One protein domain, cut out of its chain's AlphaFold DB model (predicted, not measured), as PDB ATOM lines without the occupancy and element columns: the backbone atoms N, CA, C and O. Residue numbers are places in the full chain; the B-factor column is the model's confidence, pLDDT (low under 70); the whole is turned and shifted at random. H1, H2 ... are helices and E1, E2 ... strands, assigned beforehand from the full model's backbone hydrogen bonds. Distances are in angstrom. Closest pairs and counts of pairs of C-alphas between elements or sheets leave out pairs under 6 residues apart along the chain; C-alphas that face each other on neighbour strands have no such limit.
ATOM      1  N   ALA A   3     273.906 345.381 158.226       97.25
ATOM      2  CA  ALA A   3     275.142 344.788 158.733       97.25
ATOM      3  C   ALA A   3     276.205 345.860 158.990       97.25
ATOM      4  O   ALA A   3     276.232 346.876 158.291       97.25
ATOM      5  N   SER A   4     277.042 345.614 159.989       95.75
ATOM      6  CA  SER A   4     278.337 346.246 160.237       95.75
ATOM      7  C   SER A   4     279.453 345.273 159.814       95.75
ATOM      8  O   SER A   4     279.231 344.493 158.891       95.75
ATOM      9  N   ASP A   5     280.642 345.332 160.418       94.31
ATOM     10  CA  ASP A   5     281.802 344.556 159.958       94.31
ATOM     11  C   ASP A   5     281.703 343.083 160.412       94.31
ATOM     12  O   ASP A   5     281.909 342.185 159.601       94.31
ATOM     13  N   HIS A   6     281.283 342.827 161.659       96.62
ATOM     14  CA  HIS A   6     281.102 341.472 162.220       96.62
ATOM     15  C   HIS A   6     279.728 341.258 162.876       96.62
ATOM     16  O   HIS A   6     279.506 340.270 163.583       96.62
ATOM     17  N   ALA A   7     278.787 342.187 162.691       97.94
ATOM     18  CA  ALA A   7     277.464 342.099 163.295       97.94
ATOM     19  C   ALA A   7     276.334 342.516 162.347       97.94
ATOM     20  O   ALA A   7     276.524 343.213 161.353       97.94
ATOM     21  N   ALA A   8     275.116 342.089 162.667       98.25
ATOM     22  CA  ALA A   8     273.907 342.432 161.937       98.25
ATOM     23  C   ALA A   8     272.724 342.694 162.874       98.25
ATOM     24  O   ALA A   8     272.601 342.119 163.956       98.25
ATOM     25  N   ILE A   9     271.822 343.564 162.426       98.31
ATOM     26  CA  ILE A   9     270.551 343.872 163.080       98.31
ATOM     27  C   ILE A   9     269.385 343.558 162.142       98.31
ATOM     28  O   ILE A   9     269.349 343.947 160.966       98.31
ATOM     29  N   TYR A  10     268.383 342.890 162.691       98.12
ATOM     30  CA  TYR A  10     267.139 342.524 162.034       98.12
ATOM     31  C   TYR A  10     265.989 343.243 162.727       98.12
ATOM     32  O   TYR A  10     265.929 343.239 163.945       98.12
ATOM     33  N   ASN A  11     265.063 343.817 161.957       97.06
ATOM     34  CA  ASN A  11     263.749 344.215 162.461       97.06
ATOM     35  C   ASN A  11     262.719 343.287 161.822       97.06
ATOM     36  O   ASN A  11     262.496 343.354 160.610       97.06
ATOM     37  N   LEU A  12     262.111 342.428 162.631       96.19
ATOM     38  CA  LEU A  12     261.113 341.452 162.210       96.19
ATOM     39  C   LEU A  12     259.717 342.021 162.499       96.19
ATOM     40  O   LEU A  12     259.374 342.303 163.645       96.19
ATOM     41  N   GLY A  13     258.927 342.259 161.451       93.56
ATOM     42  CA  GLY A  13     257.620 342.909 161.561       93.56
ATOM     43  C   GLY A  13     256.477 341.918 161.772       93.56
ATOM     44  O   GLY A  13     256.089 341.216 160.841       93.56
ATOM     45  N   PHE A  14     255.874 341.933 162.959       90.62
ATOM     46  CA  PHE A  14     254.726 341.103 163.339       90.62
ATOM     47  C   PHE A  14     253.390 341.857 163.333       90.62
ATOM     48  O   PHE A  14     252.340 341.237 163.496       90.62
ATOM     49  N   SER A  15     253.383 343.171 163.081       82.56
ATOM     50  CA  SER A  15     252.181 344.016 163.185       82.56
ATOM     51  C   SER A  15     250.980 343.478 162.388       82.56
ATOM     52  O   SER A  15     249.856 343.517 162.877       82.56
ATOM     53  N   ARG A  16     251.195 342.908 161.190       75.69
ATOM     54  CA  ARG A  16     250.115 342.301 160.380       75.69
ATOM     55  C   ARG A  16     249.561 341.002 160.968       75.69
ATOM     56  O   ARG A  16     248.385 340.715 160.764       75.69
ATOM     57  N   ALA A  17     250.399 340.198 161.623       72.12
ATOM     58  CA  ALA A  17     249.967 338.963 162.275       72.12
ATOM     59  C   ALA A  17     249.155 339.292 163.535       72.12
ATOM     60  O   ALA A  17     248.052 338.781 163.700       72.12
ATOM     61  N   ILE A  18     249.649 340.244 164.330       73.06
ATOM     62  CA  ILE A  18     249.017 340.727 165.562       73.06
ATOM     63  C   ILE A  18     247.649 341.377 165.273       73.06
ATOM     64  O   ILE A  18     246.663 341.081 165.944       73.06
ATOM     65  N   GLN A  19     247.541 342.211 164.229       68.25
ATOM     66  CA  GLN A  19     246.289 342.895 163.854       68.25
ATOM     67  C   GLN A  19     245.161 341.963 163.385       68.25
ATOM     68  O   GLN A  19     244.001 342.369 163.411       68.25
ATOM     69  N   LYS A  20     245.458 340.731 162.949       63.84
ATOM     70  CA  LYS A  20     244.416 339.778 162.524       63.84
ATOM     71  C   LYS A  20     243.565 339.242 163.692       63.84
ATOM     72  O   LYS A  20     242.527 338.648 163.411       63.84
ATOM     73  N   GLU A  41     250.885 333.126 167.822       77.81
ATOM     74  CA  GLU A  41     251.935 333.697 168.662       77.81
ATOM     75  C   GLU A  41     253.160 334.025 167.792       77.81
ATOM     76  O   GLU A  41     253.497 333.244 166.893       77.81
ATOM     77  N   PRO A  42     253.825 335.177 167.996       90.06
ATOM     78  CA  PRO A  42     255.043 335.483 167.265       90.06
ATOM     79  C   PRO A  42     256.144 334.488 167.655       90.06
ATOM     80  O   PRO A  42     256.530 334.409 168.822       90.06
ATOM     81  N   ILE A  43     256.642 333.741 166.669       93.00
ATOM     82  CA  ILE A  43     257.737 332.781 166.823       93.00
ATOM     83  C   ILE A  43     258.950 333.262 166.029       93.00
ATOM     84  O   ILE A  43     258.814 333.707 164.885       93.00
ATOM     85  N   LEU A  44     260.133 333.135 166.625       95.75
ATOM     86  CA  LEU A  44     261.417 333.236 165.938       95.75
ATOM     87  C   LEU A  44     262.111 331.874 165.996       95.75
ATOM     88  O   LEU A  44     262.306 331.328 167.079       95.75
ATOM     89  N   VAL A  45     262.483 331.346 164.833       95.88
ATOM     90  CA  VAL A  45     263.338 330.160 164.719       95.88
ATOM     91  C   VAL A  45     264.727 330.626 164.312       95.88
ATOM     92  O   VAL A  45     264.859 331.411 163.370       95.88
ATOM     93  N   PHE A  46     265.745 330.159 165.024       96.06
ATOM     94  CA  PHE A  46     267.139 330.326 164.637       96.06
ATOM     95  C   PHE A  46     267.755 328.947 164.453       96.06
ATOM     96  O   PHE A  46     268.126 328.294 165.429       96.06
ATOM     97  N   ASP A  47     267.816 328.531 163.191       94.00
ATOM     98  CA  ASP A  47     268.588 327.379 162.746       94.00
ATOM     99  C   ASP A  47     270.021 327.836 162.487       94.00
ATOM    100  O   ASP A  47     270.245 328.757 161.698       94.00
ATOM    101  N   TYR A  48     270.977 327.238 163.189       91.12
ATOM    102  CA  TYR A  48     272.384 327.629 163.085       91.12
ATOM    103  C   TYR A  48     273.258 326.541 162.447       91.12
ATOM    104  O   TYR A  48     274.450 326.769 162.245       91.12
ATOM    105  N   MET A  49     272.670 325.381 162.140       92.12
ATOM    106  CA  MET A  49     273.341 324.242 161.512       92.12
ATOM    107  C   MET A  49     273.107 324.189 159.998       92.12
ATOM    108  O   MET A  49     273.841 323.492 159.302       92.12
ATOM    109  N   THR A  50     272.131 324.938 159.477       88.75
ATOM    110  CA  THR A  50     271.870 325.044 158.037       88.75
ATOM    111  C   THR A  50     273.013 325.750 157.301       88.75
ATOM    112  O   THR A  50     273.321 326.913 157.571       88.75
ATOM    113  N   ASP A  51     273.571 325.092 156.285       89.81
ATOM    114  CA  ASP A  51     274.495 325.674 155.310       89.81
ATOM    115  C   ASP A  51     274.120 325.290 153.866       89.81
ATOM    116  O   ASP A  51     273.304 324.405 153.617       89.81
ATOM    117  N   LEU A  52     274.725 325.963 152.883       88.31
ATOM    118  CA  LEU A  52     274.386 325.780 151.464       88.31
ATOM    119  C   LEU A  52     274.753 324.394 150.908       88.31
ATOM    120  O   LEU A  52     274.232 324.015 149.860       88.31
ATOM    121  N   GLN A  53     275.646 323.657 151.575       85.44
ATOM    122  CA  GLN A  53     276.092 322.330 151.146       85.44
ATOM    123  C   GLN A  53     275.595 321.194 152.034       85.44
ATOM    124  O   GLN A  53     275.926 320.039 151.761       85.44
ATOM    125  N   ASN A  54     274.809 321.497 153.071       86.06
ATOM    126  CA  ASN A  54     274.433 320.528 154.095       86.06
ATOM    127  C   ASN A  54     275.668 319.807 154.684       86.06
ATOM    128  O   ASN A  54     275.713 318.582 154.801       86.06
ATOM    129  N   SER A  55     276.719 320.583 154.966       86.75
ATOM    130  CA  SER A  55     278.006 320.135 155.506       86.75
ATOM    131  C   SER A  55     278.116 320.283 157.028       86.75
ATOM    132  O   SER A  55     279.105 319.829 157.623       86.75
ATOM    133  N   GLY A  56     277.117 320.918 157.654       83.62
ATOM    134  CA  GLY A  56     276.999 321.031 159.104       83.62
ATOM    135  C   GLY A  56     277.077 319.656 159.765       83.62
ATOM    136  O   GLY A  56     276.312 318.746 159.454       83.62
ATOM    137  N   GLY A  57     278.038 319.470 160.671       74.31
ATOM    138  CA  GLY A  57     278.267 318.144 161.241       74.31
ATOM    139  C   GLY A  57     279.107 318.134 162.508       74.31
ATOM    140  O   GLY A  57     279.846 319.075 162.798       74.31
ATOM    141  N   ALA A  58     278.978 317.046 163.262       65.12
ATOM    142  CA  ALA A  58     279.726 316.763 164.483       65.12
ATOM    143  C   ALA A  58     281.252 316.640 164.229       65.12
ATOM    144  O   ALA A  58     281.673 316.472 163.078       65.12
ATOM    145  N   PRO A  59     282.103 316.660 165.277       70.44
ATOM    146  CA  PRO A  59     281.800 316.846 166.703       70.44
ATOM    147  C   PRO A  59     281.895 318.311 167.168       70.44
ATOM    148  O   PRO A  59     282.268 319.195 166.401       70.44
ATOM    149  N   ASN A  60     281.615 318.543 168.457       82.81
ATOM    150  CA  ASN A  60     281.875 319.799 169.183       82.81
ATOM    151  C   ASN A  60     281.016 321.010 168.778       82.81
ATOM    152  O   ASN A  60     281.384 322.158 169.040       82.81
ATOM    153  N   ASN A  61     279.859 320.768 168.170       92.06
ATOM    154  CA  ASN A  61     278.868 321.815 167.966       92.06
ATOM    155  C   ASN A  61     278.122 322.062 169.277       92.06
ATOM    156  O   ASN A  61     277.716 321.112 169.955       92.06
ATOM    157  N   THR A  62     277.957 323.330 169.637       94.56
ATOM    158  CA  THR A  62     277.327 323.722 170.898       94.56
ATOM    159  C   THR A  62     276.287 324.801 170.669       94.56
ATOM    160  O   THR A  62     276.418 325.634 169.771       94.56
ATOM    161  N   LEU A  63     275.262 324.778 171.509       96.31
ATOM    162  CA  LEU A  63     274.253 325.813 171.629       96.31
ATOM    163  C   LEU A  63     274.024 326.040 173.119       96.31
ATOM    164  O   LEU A  63     273.740 325.103 173.862       96.31
ATOM    165  N   THR A  64     274.149 327.284 173.560       97.12
ATOM    166  CA  THR A  64     273.833 327.694 174.931       97.12
ATOM    167  C   THR A  64     272.917 328.901 174.906       97.12
ATOM    168  O   THR A  64     273.035 329.768 174.037       97.12
ATOM    169  N   THR A  65     271.980 328.956 175.846       96.06
ATOM    170  CA  THR A  65     271.098 330.099 176.036       96.06
ATOM    171  C   THR A  65     271.261 330.661 177.439       96.06
ATOM    172  O   THR A  65     271.453 329.943 178.421       96.06
ATOM    173  N   SER A  66     271.213 331.982 177.538       96.25
ATOM    174  CA  SER A  66     271.239 332.701 178.806       96.25
ATOM    175  C   SER A  66     270.367 333.947 178.708       96.25
ATOM    176  O   SER A  66     270.043 334.400 177.613       96.25
ATOM    177  N   SER A  67     269.978 334.515 179.847       94.94
ATOM    178  CA  SER A  67     269.243 335.781 179.885       94.94
ATOM    179  C   SER A  67     270.022 336.813 180.686       94.94
ATOM    180  O   SER A  67     270.610 336.506 181.723       94.94
ATOM    181  N   PHE A  68     270.019 338.055 180.213       95.56
ATOM    182  CA  PHE A  68     270.614 339.192 180.905       95.56
ATOM    183  C   PHE A  68     269.749 340.439 180.717       95.56
ATOM    184  O   PHE A  68     268.926 340.518 179.809       95.56
ATOM    185  N   THR A  69     269.919 341.435 181.585       94.81
ATOM    186  CA  THR A  69     269.180 342.701 181.486       94.81
ATOM    187  C   THR A  69     270.087 343.802 180.957       94.81
ATOM    188  O   THR A  69     271.107 344.120 181.568       94.81
ATOM    189  N   ILE A  70     269.692 344.427 179.848       91.56
ATOM    190  CA  ILE A  70     270.277 345.692 179.400       91.56
ATOM    191  C   ILE A  70     269.769 346.799 180.340       91.56
ATOM    192  O   ILE A  70     268.549 346.939 180.482       91.56
ATOM    193  N   PRO A  71     270.657 347.581 180.989       90.06
ATOM    194  CA  PRO A  71     270.254 348.631 181.921       90.06
ATOM    195  C   PRO A  71     269.400 349.722 181.271       90.06
ATOM    196  O   PRO A  71     269.501 349.990 180.074       90.06
ATOM    197  N   ALA A  72     268.594 350.401 182.088       86.31
ATOM    198  CA  ALA A  72     267.870 351.584 181.641       86.31
ATOM    199  C   ALA A  72     268.848 352.697 181.232       86.31
ATOM    200  O   ALA A  72     269.874 352.921 181.876       86.31
ATOM    201  N   THR A  73     268.498 353.428 180.179       81.69
ATOM    202  CA  THR A  73     269.187 354.655 179.764       81.69
ATOM    203  C   THR A  73     268.275 355.854 180.002       81.69
ATOM    204  O   THR A  73     267.102 355.700 180.339       81.69
ATOM    205  N   GLN A  74     268.768 357.067 179.745       75.06
ATOM    206  CA  GLN A  74     267.929 358.272 179.763       75.06
ATOM    207  C   GLN A  74     266.748 358.230 178.766       75.06
ATOM    208  O   GLN A  74     265.851 359.066 178.849       75.06
ATOM    209  N   HIS A  75     266.740 357.288 177.814       71.12
ATOM    210  CA  HIS A  75     265.737 357.203 176.747       71.12
ATOM    211  C   HIS A  75     265.053 355.831 176.623       71.12
ATOM    212  O   HIS A  75     264.191 355.672 175.762       71.12
ATOM    213  N   ALA A  76     265.412 354.838 177.443       76.88
ATOM    214  CA  ALA A  76     264.850 353.489 177.355       76.88
ATOM    215  C   ALA A  76     264.820 352.789 178.719       76.88
ATOM    216  O   ALA A  76     265.748 352.926 179.515       76.88
ATOM    217  N   ALA A  77     263.765 352.010 178.966       84.38
ATOM    218  CA  ALA A  77     263.656 351.170 180.153       84.38
ATOM    219  C   ALA A  77     264.626 349.978 180.095       84.38
ATOM    220  O   ALA A  77     265.053 349.555 179.017       84.38
ATOM    221  N   ALA A  78     264.928 349.415 181.267       89.25
ATOM    222  CA  ALA A  78     265.685 348.175 181.353       89.25
ATOM    223  C   ALA A  78     264.953 347.062 180.585       89.25
ATOM    224  O   ALA A  78     263.732 346.926 180.690       89.25
ATOM    225  N   THR A  79     265.692 346.295 179.789       91.75
ATOM    226  CA  THR A  79     265.120 345.274 178.905       91.75
ATOM    227  C   THR A  79     265.849 343.956 179.101       91.75
ATOM    228  O   THR A  79     267.061 343.885 178.915       91.75
ATOM    229  N   GLU A  80     265.104 342.915 179.459       94.69
ATOM    230  CA  GLU A  80     265.603 341.542 179.458       94.69
ATOM    231  C   GLU A  80     265.794 341.034 178.024       94.69
ATOM    232  O   GLU A  80     264.944 341.242 177.149       94.69
ATOM    233  N   VAL A  81     266.931 340.384 177.804       97.12
ATOM    234  CA  VAL A  81     267.386 339.849 176.526       97.12
ATOM    235  C   VAL A  81     267.813 338.408 176.737       97.12
ATOM    236  O   VAL A  81     268.611 338.122 177.630       97.12
ATOM    237  N   THR A  82     267.317 337.522 175.882       98.00
ATOM    238  CA  THR A  82     267.819 336.158 175.757       98.00
ATOM    239  C   THR A  82     268.944 336.145 174.736       98.00
ATOM    240  O   THR A  82     268.776 336.582 173.597       98.00
ATOM    241  N   ARG A  83     270.095 335.649 175.164       98.31
ATOM    242  CA  ARG A  83     271.278 335.404 174.357       98.31
ATOM    243  C   ARG A  83     271.334 333.941 173.962       98.31
ATOM    244  O   ARG A  83     271.141 333.074 174.809       98.31
ATOM    245  N   ILE A  84     271.642 333.692 172.699       98.38
ATOM    246  CA  ILE A  84     271.901 332.376 172.134       98.38
ATOM    247  C   ILE A  84     273.314 332.397 171.566       98.38
ATOM    248  O   ILE A  84     273.606 333.137 170.628       98.38
ATOM    249  N   GLU A  85     274.188 331.608 172.165       98.25
ATOM    250  CA  GLU A  85     275.579 331.449 171.763       98.25
ATOM    251  C   GLU A  85     275.740 330.085 171.108       98.25
ATOM    252  O   GLU A  85     275.380 329.067 171.706       98.25
ATOM    253  N   THR A  86     276.266 330.061 169.885       97.25
ATOM    254  CA  THR A  86     276.442 328.814 169.139       97.25
ATOM    255  C   THR A  86     277.839 328.670 168.562       97.25
ATOM    256  O   THR A  86     278.484 329.657 168.205       97.25
ATOM    257  N   SER A  87     278.292 327.425 168.447       95.75
ATOM    258  CA  SER A  87     279.452 327.031 167.654       95.75
ATOM    259  C   SER A  87     279.047 325.904 166.714       95.75
ATOM    260  O   SER A  87     278.537 324.877 167.168       95.75
ATOM    261  N   ALA A  88     279.265 326.084 165.414       94.25
ATOM    262  CA  ALA A  88     278.991 325.062 164.408       94.25
ATOM    263  C   ALA A  88     280.188 324.871 163.486       94.25
ATOM    264  O   ALA A  88     280.812 325.844 163.057       94.25
ATOM    265  N   SER A  89     280.492 323.610 163.190       93.00
ATOM    266  CA  SER A  89     281.567 323.214 162.291       93.00
ATOM    267  C   SER A  89     281.031 322.764 160.936       93.00
ATOM    268  O   SER A  89     280.166 321.888 160.852       93.00
ATOM    269  N   PHE A  90     281.628 323.309 159.884       92.88
ATOM    270  CA  PHE A  90     281.249 323.105 158.488       92.88
ATOM    271  C   PHE A  90     282.463 322.715 157.648       92.88
ATOM    272  O   PHE A  90     283.613 322.856 158.082       92.88
ATOM    273  N   SER A  91     282.204 322.248 156.431       91.38
ATOM    274  CA  SER A  91     283.233 322.065 155.407       91.38
ATOM    275  C   SER A  91     283.234 323.270 154.455       91.38
ATOM    276  O   SER A  91     282.168 323.819 154.178       91.38
ATOM    277  N   PRO A  92     284.400 323.724 153.958       89.69
ATOM    278  CA  PRO A  92     284.450 324.784 152.951       89.69
ATOM    279  C   PRO A  92     283.750 324.335 151.667       89.69
ATOM    280  O   PRO A  92     283.842 323.169 151.284       89.69
ATOM    281  N   SER A  93     283.096 325.273 150.978       86.44
ATOM    282  CA  SER A  93     282.310 324.943 149.788       86.44
ATOM    283  C   SER A  93     283.149 324.472 148.604       86.44
ATOM    284  O   SER A  93     282.662 323.752 147.733       86.44
ATOM    285  N   PHE A  94     284.413 324.877 148.573       87.06
ATOM    286  CA  PHE A  94     285.364 324.496 147.549       87.06
ATOM    287  C   PHE A  94     286.764 324.403 148.158       87.06
ATOM    288  O   PHE A  94     287.522 325.366 148.209       87.06
ATOM    289  N   GLY A  95     287.104 323.230 148.681       87.31
ATOM    290  CA  GLY A  95     288.383 323.008 149.341       87.31
ATOM    291  C   GLY A  95     288.358 321.809 150.265       87.31
ATOM    292  O   GLY A  95     287.508 320.924 150.146       87.31
ATOM    293  N   VAL A  96     289.295 321.793 151.208       87.44
ATOM    294  CA  VAL A  96     289.414 320.729 152.208       87.44
ATOM    295  C   VAL A  96     289.503 321.294 153.616       87.44
ATOM    296  O   VAL A  96     289.861 322.448 153.825       87.44
ATOM    297  N   GLY A  97     289.225 320.445 154.601       89.69
ATOM    298  CA  GLY A  97     289.289 320.798 156.012       89.69
ATOM    299  C   GLY A  97     287.920 321.125 156.592       89.69
ATOM    300  O   GLY A  97     286.883 320.762 156.041       89.69
ATOM    301  N   ARG A  98     287.932 321.752 157.764       91.00
ATOM    302  CA  ARG A  98     286.735 322.177 158.491       91.00
ATOM    303  C   ARG A  98     286.983 323.558 159.065       91.00
ATOM    304  O   ARG A  98     288.125 323.923 159.348       91.00
ATOM    305  N   PHE A  99     285.923 324.322 159.235       92.06
ATOM    306  CA  PHE A  99     285.961 325.578 159.970       92.06
ATOM    307  C   PHE A  99     284.825 325.614 160.967       92.06
ATOM    308  O   PHE A  99     283.788 324.991 160.749       92.06
ATOM    309  N   THR A 100     285.025 326.366 162.038       93.44
ATOM    310  CA  THR A 100     283.993 326.614 163.035       93.44
ATOM    311  C   THR A 100     283.597 328.079 162.959       93.44
ATOM    312  O   THR A 100     284.459 328.955 162.945       93.44
ATOM    313  N   VAL A 101     282.294 328.338 162.896       94.50
ATOM    314  CA  VAL A 101     281.734 329.681 163.055       94.50
ATOM    315  C   VAL A 101     281.092 329.758 164.424       94.50
ATOM    316  O   VAL A 101     280.353 328.859 164.836       94.50
ATOM    317  N   TYR A 102     281.375 330.852 165.117       97.00
ATOM    318  CA  TYR A 102     280.770 331.191 166.388       97.00
ATOM    319  C   TYR A 102     279.768 332.311 166.182       97.00
ATOM    320  O   TYR A 102     280.056 333.300 165.503       97.00
ATOM    321  N   THR A 103     278.592 332.177 166.782       97.94
ATOM    322  CA  THR A 103     277.551 333.197 166.685       97.94
ATOM    323  C   THR A 103     277.030 333.595 168.053       97.94
ATOM    324  O   THR A 103     277.079 332.821 169.010       97.94
ATOM    325  N   CYS A 104     276.547 334.830 168.138       98.44
ATOM    326  CA  CYS A 104     275.886 335.360 169.318       98.44
ATOM    327  C   CYS A 104     274.637 336.123 168.890       98.44
ATOM    328  O   CYS A 104     274.748 337.208 168.317       98.44
ATOM    329  N   LEU A 105     273.463 335.547 169.139       98.56
ATOM    330  CA  LEU A 105     272.162 336.123 168.821       98.56
ATOM    331  C   LEU A 105     271.495 336.637 170.103       98.56
ATOM    332  O   LEU A 105     271.191 335.868 171.007       98.56
ATOM    333  N   ASP A 106     271.228 337.937 170.160       98.56
ATOM    334  CA  ASP A 106     270.493 338.600 171.233       98.56
ATOM    335  C   ASP A 106     269.052 338.890 170.767       98.56
ATOM    336  O   ASP A 106     268.831 339.598 169.774       98.56
ATOM    337  N   VAL A 107     268.065 338.382 171.511       98.25
ATOM    338  CA  VAL A 107     266.628 338.534 171.233       98.25
ATOM    339  C   VAL A 107     265.910 339.065 172.481       98.25
ATOM    340  O   VAL A 107     265.939 338.418 173.528       98.25
ATOM    341  N   PRO A 108     265.263 340.242 172.425       96.69
ATOM    342  CA  PRO A 108     264.463 340.744 173.531       96.69
ATOM    343  C   PRO A 108     263.075 340.091 173.525       96.69
ATOM    344  O   PRO A 108     262.637 339.531 172.522       96.69
ATOM    345  N   LEU A 109     262.336 340.253 174.625       95.25
ATOM    346  CA  LEU A 109     260.917 339.870 174.719       95.25
ATOM    347  C   LEU A 109     260.638 338.366 174.555       95.25
ATOM    348  O   LEU A 109     259.506 337.991 174.263       95.25
ATOM    349  N   VAL A 110     261.634 337.499 174.736       95.88
ATOM    350  CA  VAL A 110     261.409 336.049 174.741       95.88
ATOM    351  C   VAL A 110     260.567 335.686 175.964       95.88
ATOM    352  O   VAL A 110     260.916 336.024 177.091       95.88
ATOM    353  N   ARG A 111     259.433 335.024 175.729       93.75
ATOM    354  CA  ARG A 111     258.510 334.541 176.765       93.75
ATOM    355  C   ARG A 111     258.793 333.087 177.128       93.75
ATOM    356  O   ARG A 111     258.723 332.723 178.295       93.75
ATOM    357  N   SER A 112     259.085 332.258 176.130       92.81
ATOM    358  CA  SER A 112     259.554 330.886 176.324       92.81
ATOM    359  C   SER A 112     260.483 330.480 175.187       92.81
ATOM    360  O   SER A 112     260.423 331.053 174.096       92.81
ATOM    361  N   LEU A 113     261.329 329.487 175.439       95.06
ATOM    362  CA  LEU A 113     262.253 328.943 174.453       95.06
ATOM    363  C   LEU A 113     262.228 327.416 174.476       95.06
ATOM    364  O   LEU A 113     261.923 326.797 175.494       95.06
ATOM    365  N   GLY A 114     262.573 326.816 173.347       94.81
ATOM    366  CA  GLY A 114     262.899 325.402 173.240       94.81
ATOM    367  C   GLY A 114     264.084 325.224 172.307       94.81
ATOM    368  O   GLY A 114     264.191 325.928 171.302       94.81
ATOM    369  N   ILE A 115     264.970 324.292 172.638       95.81
ATOM    370  CA  ILE A 115     266.038 323.866 171.732       95.81
ATOM    371  C   ILE A 115     265.504 322.685 170.925       95.81
ATOM    372  O   ILE A 115     264.853 321.806 171.491       95.81
ATOM    373  N   TYR A 116     265.747 322.661 169.618       94.69
ATOM    374  CA  TYR A 116     265.449 321.497 168.790       94.69
ATOM    375  C   TYR A 116     266.718 320.917 168.178       94.69
ATOM    376  O   TYR A 116     267.690 321.633 167.932       94.69
ATOM    377  N   GLN A 117     266.661 319.618 167.921       92.06
ATOM    378  CA  GLN A 117     267.585 318.900 167.066       92.06
ATOM    379  C   GLN A 117     266.776 317.881 166.269       92.06
ATOM    380  O   GLN A 117     266.021 317.103 166.859       92.06
ATOM    381  N   GLU A 118     266.922 317.905 164.948       89.94
ATOM    382  CA  GLU A 118     266.139 317.100 164.013       89.94
ATOM    383  C   GLU A 118     264.627 317.261 164.281       89.94
ATOM    384  O   GLU A 118     264.080 318.365 164.254       89.94
ATOM    385  N   ASP A 119     263.940 316.163 164.591       90.44
ATOM    386  CA  ASP A 119     262.509 316.102 164.869       90.44
ATOM    387  C   ASP A 119     262.151 316.289 166.353       90.44
ATOM    388  O   ASP A 119     260.969 316.305 166.716       90.44
ATOM    389  N   THR A 120     263.150 316.446 167.226       91.38
ATOM    390  CA  THR A 120     262.965 316.482 168.678       91.38
ATOM    391  C   THR A 120     263.158 317.891 169.223       91.38
ATOM    392  O   THR A 120     264.221 318.494 169.106       91.38
ATOM    393  N   SER A 121     262.124 318.412 169.887       91.75
ATOM    394  CA  SER A 121     262.177 319.684 170.610       91.75
ATOM    395  C   SER A 121     262.184 319.441 172.116       91.75
ATOM    396  O   SER A 121     261.354 318.692 172.633       91.75
ATOM    397  N   THR A 122     263.101 320.104 172.819       93.69
ATOM    398  CA  THR A 122     263.233 320.075 174.276       93.69
ATOM    399  C   THR A 122     262.915 321.466 174.835       93.69
ATOM    400  O   THR A 122     263.772 322.358 174.800       93.69
ATOM    401  N   PRO A 123     261.676 321.693 175.316       92.56
ATOM    402  CA  PRO A 123     261.287 322.945 175.960       92.56
ATOM    403  C   PRO A 123     262.176 323.270 177.161       92.56
ATOM    404  O   PRO A 123     262.617 322.364 177.867       92.56
ATOM    405  N   ASP A 124     262.432 324.561 177.382       88.19
ATOM    406  CA  ASP A 124     263.188 325.109 178.520       88.19
ATOM    407  C   ASP A 124     264.654 324.646 178.639       88.19
ATOM    408  O   ASP A 124     265.354 325.024 179.581       88.19
ATOM    409  N   ALA A 125     265.157 323.868 177.675       89.88
ATOM    410  CA  ALA A 125     266.564 323.505 177.614       89.88
ATOM    411  C   ALA A 125     267.430 324.753 177.388       89.88
ATOM    412  O   ALA A 125     267.164 325.567 176.505       89.88
ATOM    413  N   THR A 126     268.492 324.887 178.180       90.81
ATOM    414  CA  THR A 126     269.426 326.025 178.115       90.81
ATOM    415  C   THR A 126     270.756 325.680 177.463       90.81
ATOM    416  O   THR A 126     271.576 326.560 177.211       90.81
ATOM    417  N   GLN A 127     270.986 324.403 177.174       94.44
ATOM    418  CA  GLN A 127     272.204 323.931 176.545       94.44
ATOM    419  C   GLN A 127     271.925 322.689 175.708       94.44
ATOM    420  O   GLN A 127     271.131 321.831 176.093       94.44
ATOM    421  N   LEU A 128     272.640 322.586 174.595       91.25
ATOM    422  CA  LEU A 128     272.767 321.383 173.798       91.25
ATOM    423  C   LEU A 128     274.226 321.265 173.323       91.25
ATOM    424  O   LEU A 128     274.847 322.247 172.909       91.25
ATOM    425  N   THR A 129     274.794 320.068 173.449       89.50
ATOM    426  CA  THR A 129     276.168 319.729 173.046       89.50
ATOM    427  C   THR A 129     276.142 318.536 172.102       89.50
ATOM    428  O   THR A 129     275.112 317.885 171.961       89.50
ATOM    429  N   ASP A 130     277.276 318.252 171.458       82.62
ATOM    430  CA  ASP A 130     277.430 317.113 170.539       82.62
ATOM    431  C   ASP A 130     276.399 317.113 169.400       82.62
ATOM    432  O   ASP A 130     275.927 316.072 168.946       82.62
ATOM    433  N   ILE A 131     276.065 318.317 168.930       86.19
ATOM    434  CA  ILE A 131     274.996 318.544 167.963       86.19
ATOM    435  C   ILE A 131     275.380 317.978 166.594       86.19
ATOM    436  O   ILE A 131     276.445 318.279 166.039       86.19
ATOM    437  N   TYR A 132     274.474 317.173 166.047       82.25
ATOM    438  CA  TYR A 132     274.536 316.581 164.717       82.25
ATOM    439  C   TYR A 132     273.261 316.918 163.945       82.25
ATOM    440  O   TYR A 132     272.180 316.946 164.533       82.25
ATOM    441  N   GLY A 133     273.402 317.142 162.639       85.38
ATOM    442  CA  GLY A 133     272.274 317.480 161.777       85.38
ATOM    443  C   GLY A 133     271.641 318.836 162.098       85.38
ATOM    444  O   GLY A 133     272.310 319.723 162.636       85.38
ATOM    445  N   GLU A 134     270.371 319.003 161.728       89.81
ATOM    446  CA  GLU A 134     269.641 320.266 161.900       89.81
ATOM    447  C   GLU A 134     269.386 320.548 163.384       89.81
ATOM    448  O   GLU A 134     268.897 319.690 164.118       89.81
ATOM    449  N   ALA A 135     269.708 321.755 163.849       93.06
ATOM    450  CA  ALA A 135     269.491 322.146 165.237       93.06
ATOM    451  C   ALA A 135     269.398 323.662 165.395       93.06
ATOM    452  O   ALA A 135     269.977 324.440 164.629       93.06
ATOM    453  N   GLY A 136     268.711 324.085 166.451       95.31
ATOM    454  CA  GLY A 136     268.501 325.499 166.702       95.31
ATOM    455  C   GLY A 136     267.630 325.801 167.908       95.31
ATOM    456  O   GLY A 136     267.361 324.947 168.754       95.31
ATOM    457  N   VAL A 137     267.179 327.051 167.979       96.75
ATOM    458  CA  VAL A 137     266.210 327.502 168.985       96.75
ATOM    459  C   VAL A 137     264.885 327.895 168.348       96.75
ATOM    460  O   VAL A 137     264.838 328.501 167.277       96.75
ATOM    461  N   ILE A 138     263.803 327.606 169.062       95.75
ATOM    462  CA  ILE A 138     262.460 328.121 168.810       95.75
ATOM    463  C   ILE A 138     262.116 329.040 169.976       95.75
ATOM    464  O   ILE A 138     262.087 328.610 171.129       95.75
ATOM    465  N   LEU A 139     261.854 330.309 169.683       95.50
ATOM    466  CA  LEU A 139     261.556 331.337 170.674       95.50
ATOM    467  C   LEU A 139     260.110 331.794 170.504       95.50
ATOM    468  O   LEU A 139     259.738 332.266 169.427       95.50
ATOM    469  N   SER A 140     259.308 331.700 171.568       94.12
ATOM    470  CA  SER A 140     258.027 332.401 171.639       94.12
ATOM    471  C   SER A 140     258.242 333.799 172.198       94.12
ATOM    472  O   SER A 140     258.962 333.989 173.179       94.12
ATOM    473  N   ILE A 141     257.638 334.792 171.555       94.50
ATOM    474  CA  ILE A 141     257.831 336.200 171.894       94.50
ATOM    475  C   ILE A 141     256.592 336.715 172.622       94.50
ATOM    476  O   ILE A 141     255.459 336.424 172.234       94.50
ATOM    477  N   ASP A 142     256.807 337.507 173.668       92.25
ATOM    478  CA  ASP A 142     255.754 338.192 174.407       92.25
ATOM    479  C   ASP A 142     255.023 339.177 173.484       92.25
ATOM    480  O   ASP A 142     255.510 340.268 173.171       92.25
ATOM    481  N   GLN A 143     253.844 338.761 173.020       90.06
ATOM    482  CA  GLN A 143     253.038 339.512 172.066       90.06
ATOM    483  C   GLN A 143     252.570 340.860 172.629       90.06
ATOM    484  O   GLN A 143     252.523 341.843 171.883       90.06
ATOM    485  N   ASP A 144     252.233 340.928 173.916       88.75
ATOM    486  CA  ASP A 144     251.696 342.143 174.530       88.75
ATOM    487  C   ASP A 144     252.795 343.201 174.626       88.75
ATOM    488  O   ASP A 144     252.624 344.338 174.165       88.75
ATOM    489  N   ARG A 145     253.979 342.803 175.108       90.31
ATOM    490  CA  ARG A 145     255.155 343.682 175.151       90.31
ATOM    491  C   ARG A 145     255.615 344.077 173.753       90.31
ATOM    492  O   ARG A 145     255.917 345.250 173.536       90.31
ATOM    493  N   LEU A 146     255.606 343.142 172.801       91.81
ATOM    494  CA  LEU A 146     255.951 343.404 171.402       91.81
ATOM    495  C   LEU A 146     255.003 344.424 170.760       91.81
ATOM    496  O   LEU A 146     255.446 345.264 169.980       91.81
ATOM    497  N   THR A 147     253.708 344.374 171.079       89.75
ATOM    498  CA  THR A 147     252.695 345.290 170.521       89.75
ATOM    499  C   THR A 147     252.779 346.687 171.135       89.75
ATOM    500  O   THR A 147     252.512 347.685 170.459       89.75
ATOM    501  N   SER A 148     253.161 346.773 172.408       88.62
ATOM    502  CA  SER A 148     253.288 348.039 173.129       88.62
ATOM    503  C   SER A 148     254.503 348.875 172.692       88.62
ATOM    504  O   SER A 148     255.399 348.415 171.976       88.62
ATOM    505  N   ALA A 149     254.534 350.146 173.108       84.44
ATOM    506  CA  ALA A 149     255.731 350.971 172.964       84.44
ATOM    507  C   ALA A 149     256.887 350.371 173.797       84.44
ATOM    508  O   ALA A 149     256.641 349.905 174.910       84.44
ATOM    509  N   PRO A 150     258.143 350.399 173.311       88.81
ATOM    510  CA  PRO A 150     258.620 351.087 172.103       88.81
ATOM    511  C   PRO A 150     258.633 350.226 170.820       88.81
ATOM    512  O   PRO A 150     259.128 350.680 169.788       88.81
ATOM    513  N   TYR A 151     258.137 348.988 170.863       91.62
ATOM    514  CA  TYR A 151     258.339 348.007 169.792       91.62
ATOM    515  C   TYR A 151     257.287 348.073 168.679       91.62
ATOM    516  O   TYR A 151     257.626 347.870 167.515       91.62
ATOM    517  N   HIS A 152     256.029 348.398 168.995       91.88
ATOM    518  CA  HIS A 152     254.953 348.603 168.007       91.88
ATOM    519  C   HIS A 152     254.790 347.456 166.982       91.88
ATOM    520  O   HIS A 152     254.496 347.663 165.800       91.88
ATOM    521  N   GLY A 153     254.979 346.215 167.430       92.00
ATOM    522  CA  GLY A 153     254.909 345.012 166.603       92.00
ATOM    523  C   GLY A 153     256.189 344.704 165.823       92.00
ATOM    524  O   GLY A 153     256.153 343.845 164.945       92.00
ATOM    525  N   ILE A 154     257.300 345.390 166.095       95.50
ATOM    526  CA  ILE A 154     258.607 345.154 165.476       95.50
ATOM    527  C   ILE A 154     259.540 344.533 166.512       95.50
ATOM    528  O   ILE A 154     259.827 345.152 167.533       95.50
ATOM    529  N   LEU A 155     260.052 343.337 166.223       96.50
ATOM    530  CA  LEU A 155     261.043 342.649 167.046       96.50
ATOM    531  C   LEU A 155     262.451 342.918 166.490       96.50
ATOM    532  O   LEU A 155     262.772 342.421 165.405       96.50
ATOM    533  N   PRO A 156     263.293 343.696 167.186       97.06
ATOM    534  CA  PRO A 156     264.696 343.819 166.844       97.06
ATOM    535  C   PRO A 156     265.469 342.601 167.361       97.06
ATOM    536  O   PRO A 156     265.381 342.275 168.538       97.06
ATOM    537  N   ALA A 157     266.256 341.962 166.502       98.12
ATOM    538  CA  ALA A 157     267.187 340.897 166.872       98.12
ATOM    539  C   ALA A 157     268.585 341.261 166.374       98.12
ATOM    540  O   ALA A 157     268.734 341.727 165.241       98.12
ATOM    541  N   ARG A 158     269.602 341.081 167.217       98.00
ATOM    542  CA  ARG A 158     270.990 341.433 166.899       98.00
ATOM    543  C   ARG A 158     271.857 340.190 166.915       98.00
ATOM    544  O   ARG A 158     271.792 339.431 167.870       98.00
ATOM    545  N   MET A 159     272.709 340.035 165.911       98.38
ATOM    546  CA  MET A 159     273.612 338.900 165.784       98.38
ATOM    547  C   MET A 159     275.048 339.372 165.573       98.38
ATOM    548  O   MET A 159     275.268 340.309 164.812       98.38
ATOM    549  N   GLY A 160     276.008 338.728 166.226       98.38
ATOM    550  CA  GLY A 160     277.432 338.831 165.909       98.38
ATOM    551  C   GLY A 160     277.974 337.496 165.422       98.38
ATOM    552  O   GLY A 160     277.441 336.446 165.794       98.38
ATOM    553  N   ILE A 161     279.026 337.552 164.611       97.25
ATOM    554  CA  ILE A 161     279.774 336.384 164.140       97.25
ATOM    555  C   ILE A 161     281.249 336.518 164.511       97.25
ATOM    556  O   ILE A 161     281.759 337.625 164.668       97.25
ATOM    557  N   SER A 162     281.921 335.385 164.677       96.56
ATOM    558  CA  SER A 162     283.367 335.313 164.861       96.56
ATOM    559  C   SER A 162     283.884 333.958 164.393       96.56
ATOM    560  O   SER A 162     283.171 332.954 164.478       96.56
ATOM    561  N   TRP A 163     285.133 333.905 163.948       94.50
ATOM    562  CA  TRP A 163     285.821 332.645 163.658       94.50
ATOM    563  C   TRP A 163     286.555 332.068 164.875       94.50
ATOM    564  O   TRP A 163     287.045 330.946 164.808       94.50
ATOM    565  N   THR A 164     286.642 332.806 165.986       94.56
ATOM    566  CA  THR A 164     287.475 332.432 167.143       94.56
ATOM    567  C   THR A 164     286.680 332.012 168.377       94.56
ATOM    568  O   THR A 164     287.082 331.068 169.056       94.56
ATOM    569  N   SER A 165     285.583 332.699 168.723       96.44
ATOM    570  CA  SER A 165     284.787 332.358 169.916       96.44
ATOM    571  C   SER A 165     283.410 333.026 169.959       96.44
ATOM    572  O   SER A 165     283.195 334.093 169.380       96.44
ATOM    573  N   THR A 166     282.481 332.462 170.743       97.81
ATOM    574  CA  THR A 166     281.183 333.110 171.028       97.81
ATOM    575  C   THR A 166     281.366 334.416 171.796       97.81
ATOM    576  O   THR A 166     280.664 335.392 171.539       97.81
ATOM    577  N   GLN A 167     282.374 334.495 172.673       97.81
ATOM    578  CA  GLN A 167     282.686 335.715 173.412       97.81
ATOM    579  C   GLN A 167     283.127 336.857 172.487       97.81
ATOM    580  O   GLN A 167     282.691 337.998 172.678       97.81
ATOM    581  N   ALA A 168     283.942 336.565 171.468       97.50
ATOM    582  CA  ALA A 168     284.282 337.531 170.427       97.50
ATOM    583  C   ALA A 168     283.037 337.932 169.617       97.50
ATOM    584  O   ALA A 168     282.754 339.125 169.512       97.50
ATOM    585  N   ALA A 169     282.223 336.967 169.169       98.44
ATOM    586  CA  ALA A 169     280.969 337.238 168.457       98.44
ATOM    587  C   ALA A 169     280.025 338.163 169.257       98.44
ATOM    588  O   ALA A 169     279.518 339.156 168.732       98.44
ATOM    589  N   CYS A 170     279.830 337.903 170.554       98.38
ATOM    590  CA  CYS A 170     279.010 338.747 171.423       98.38
ATOM    591  C   CYS A 170     279.605 340.146 171.620       98.38
ATOM    592  O   CYS A 170     278.865 341.132 171.676       98.38
ATOM    593  N   LYS A 171     280.935 340.254 171.727       98.12
ATOM    594  CA  LYS A 171     281.629 341.542 171.828       98.12
ATOM    595  C   LYS A 171     281.435 342.367 170.555       98.12
ATOM    596  O   LYS A 171     281.131 343.558 170.664       98.12
ATOM    597  N   TYR A 172     281.561 341.761 169.376       98.06
ATOM    598  CA  TYR A 172     281.304 342.434 168.103       98.06
ATOM    599  C   TYR A 172     279.850 342.892 167.993       98.06
ATOM    600  O   TYR A 172     279.606 344.076 167.767       98.06
ATOM    601  N   ALA A 173     278.882 342.018 168.292       98.06
ATOM    602  CA  ALA A 173     277.468 342.393 168.340       98.06
ATOM    603  C   ALA A 173     277.229 343.618 169.242       98.06
ATOM    604  O   ALA A 173     276.634 344.614 168.826       98.06
ATOM    605  N   ALA A 174     277.722 343.566 170.482       96.88
ATOM    606  CA  ALA A 174     277.519 344.624 171.462       96.88
ATOM    607  C   ALA A 174     278.172 345.956 171.068       96.88
ATOM    608  O   ALA A 174     277.561 347.009 171.253       96.88
ATOM    609  N   SER A 175     279.397 345.907 170.543       97.31
ATOM    610  CA  SER A 175     280.184 347.102 170.222       97.31
ATOM    611  C   SER A 175     279.789 347.754 168.899       97.31
ATOM    612  O   SER A 175     279.751 348.980 168.824       97.31
ATOM    613  N   GLU A 176     279.448 346.967 167.878       97.19
ATOM    614  CA  GLU A 176     279.118 347.492 166.551       97.19
ATOM    615  C   GLU A 176     277.652 347.935 166.433       97.19
ATOM    616  O   GLU A 176     277.332 348.811 165.630       97.19
ATOM    617  N   ILE A 177     276.749 347.392 167.261       97.06
ATOM    618  CA  ILE A 177     275.326 347.773 167.284       97.06
ATOM    619  C   ILE A 177     274.920 348.159 168.720       97.06
ATOM    620  O   ILE A 177     274.136 347.456 169.369       97.06
ATOM    621  N   PRO A 178     275.432 349.283 169.254       94.38
ATOM    622  CA  PRO A 178     275.233 349.671 170.653       94.38
ATOM    623  C   PRO A 178     273.815 350.174 170.964       94.38
ATOM    624  O   PRO A 178     273.428 350.244 172.124       94.38
TER     625      PRO A 178
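AT A GLANCE: This is residues 3 to 20 and 41 to 178 of the 590 residues of a protein of Sporisorium scitamineum (UniProt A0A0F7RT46). Two twisted antiparallel sheets stand partly face to face as a sandwich, and the helix H3 covers the face of the larger sheet turned away from the smaller one. The short helices H1 and H2 lie at one end of the sandwich. The 156 printed residues hold nine named strands and three named helices, in the order E1 H1 E2 E3 E4 E5 E6 E7 E8 H2 E9 H3, a mixed class. The sheets run E1 E9 E5 E4 E3 and E2 E8 E6 E7. The whole is compact, with a radius of gyration of the C-alphas of 16.2 A and spans of 49 by 34 by 25 A.

HOW THE PARTS SIT: In the larger sheet E1, residues 7 to 13, and E3, residues 62 to 70, are the edge strands; E9, residues 154 to 162, E5, residues 99 to 108, and E4, residues 79 to 90, are inner. N 10 and O 157 of E1 and E9 are 2.8 A apart, N 104 and O 160 of E5 and E9 3.0 A. E3, E4 and E5 form a meander, each strand the antiparallel neighbour of the one before, by two hairpins; N 84 and O 105 are 2.8 A apart, N 66 and O 83 2.9 A. H3, residues 166 to 176, is on this sheet, two layers with a height of 7.0 A, over E9 and E5 and slantwise to the strands, at 54 degrees to E5 on the local plane; its closest C-alphas to E9 are those of Ala 173 and Gly 160, 4.3 A. The smaller sheet holds E2, residues 43 to 47, E8, residues 135 to 141, E6, residues 110 to 117, and E7, residues 120 to 123. N 46 and O 137 are 2.9 A apart, N 138 and O 114 2.8 A, and N 122 and O 115 of the hairpin E6 and E7 2.8 A. In the sandwich, two sheets face to face, the facing parts are 10.0 A centre to centre. H1, residues 15 to 19, and H2, residues 143 to 147, only just touch, with 3 pairs of C-alphas within 8 A, the closest Ser 15 and Thr 147 at 7.5 A; H2 only grazes both sheets. In H1, H2 and H3 every O i to N i+4 pair is within hydrogen-bond range.

IN THESE COORDINATES: E1 begins at C-alpha 7 (277.464, 342.099, 163.295). E4 is 34.2 A long, E5 29.6 A, E9 26.7 A and E3 24.6 A. H3, 15.2 A long, ends at C-alpha 176 (279.118, 347.492, 166.551).

THE WHOLE: The C-alphas of Gln 74 and Val 96, the two farthest apart, are 51.3 A apart. Residues 21 to 40 are not printed; C-alphas 20 and 41 are 11.5 A apart. The links E2 to E3 and E7 to E8 are long. The model's pLDDT is under 70 at residues 19, 20 and 58.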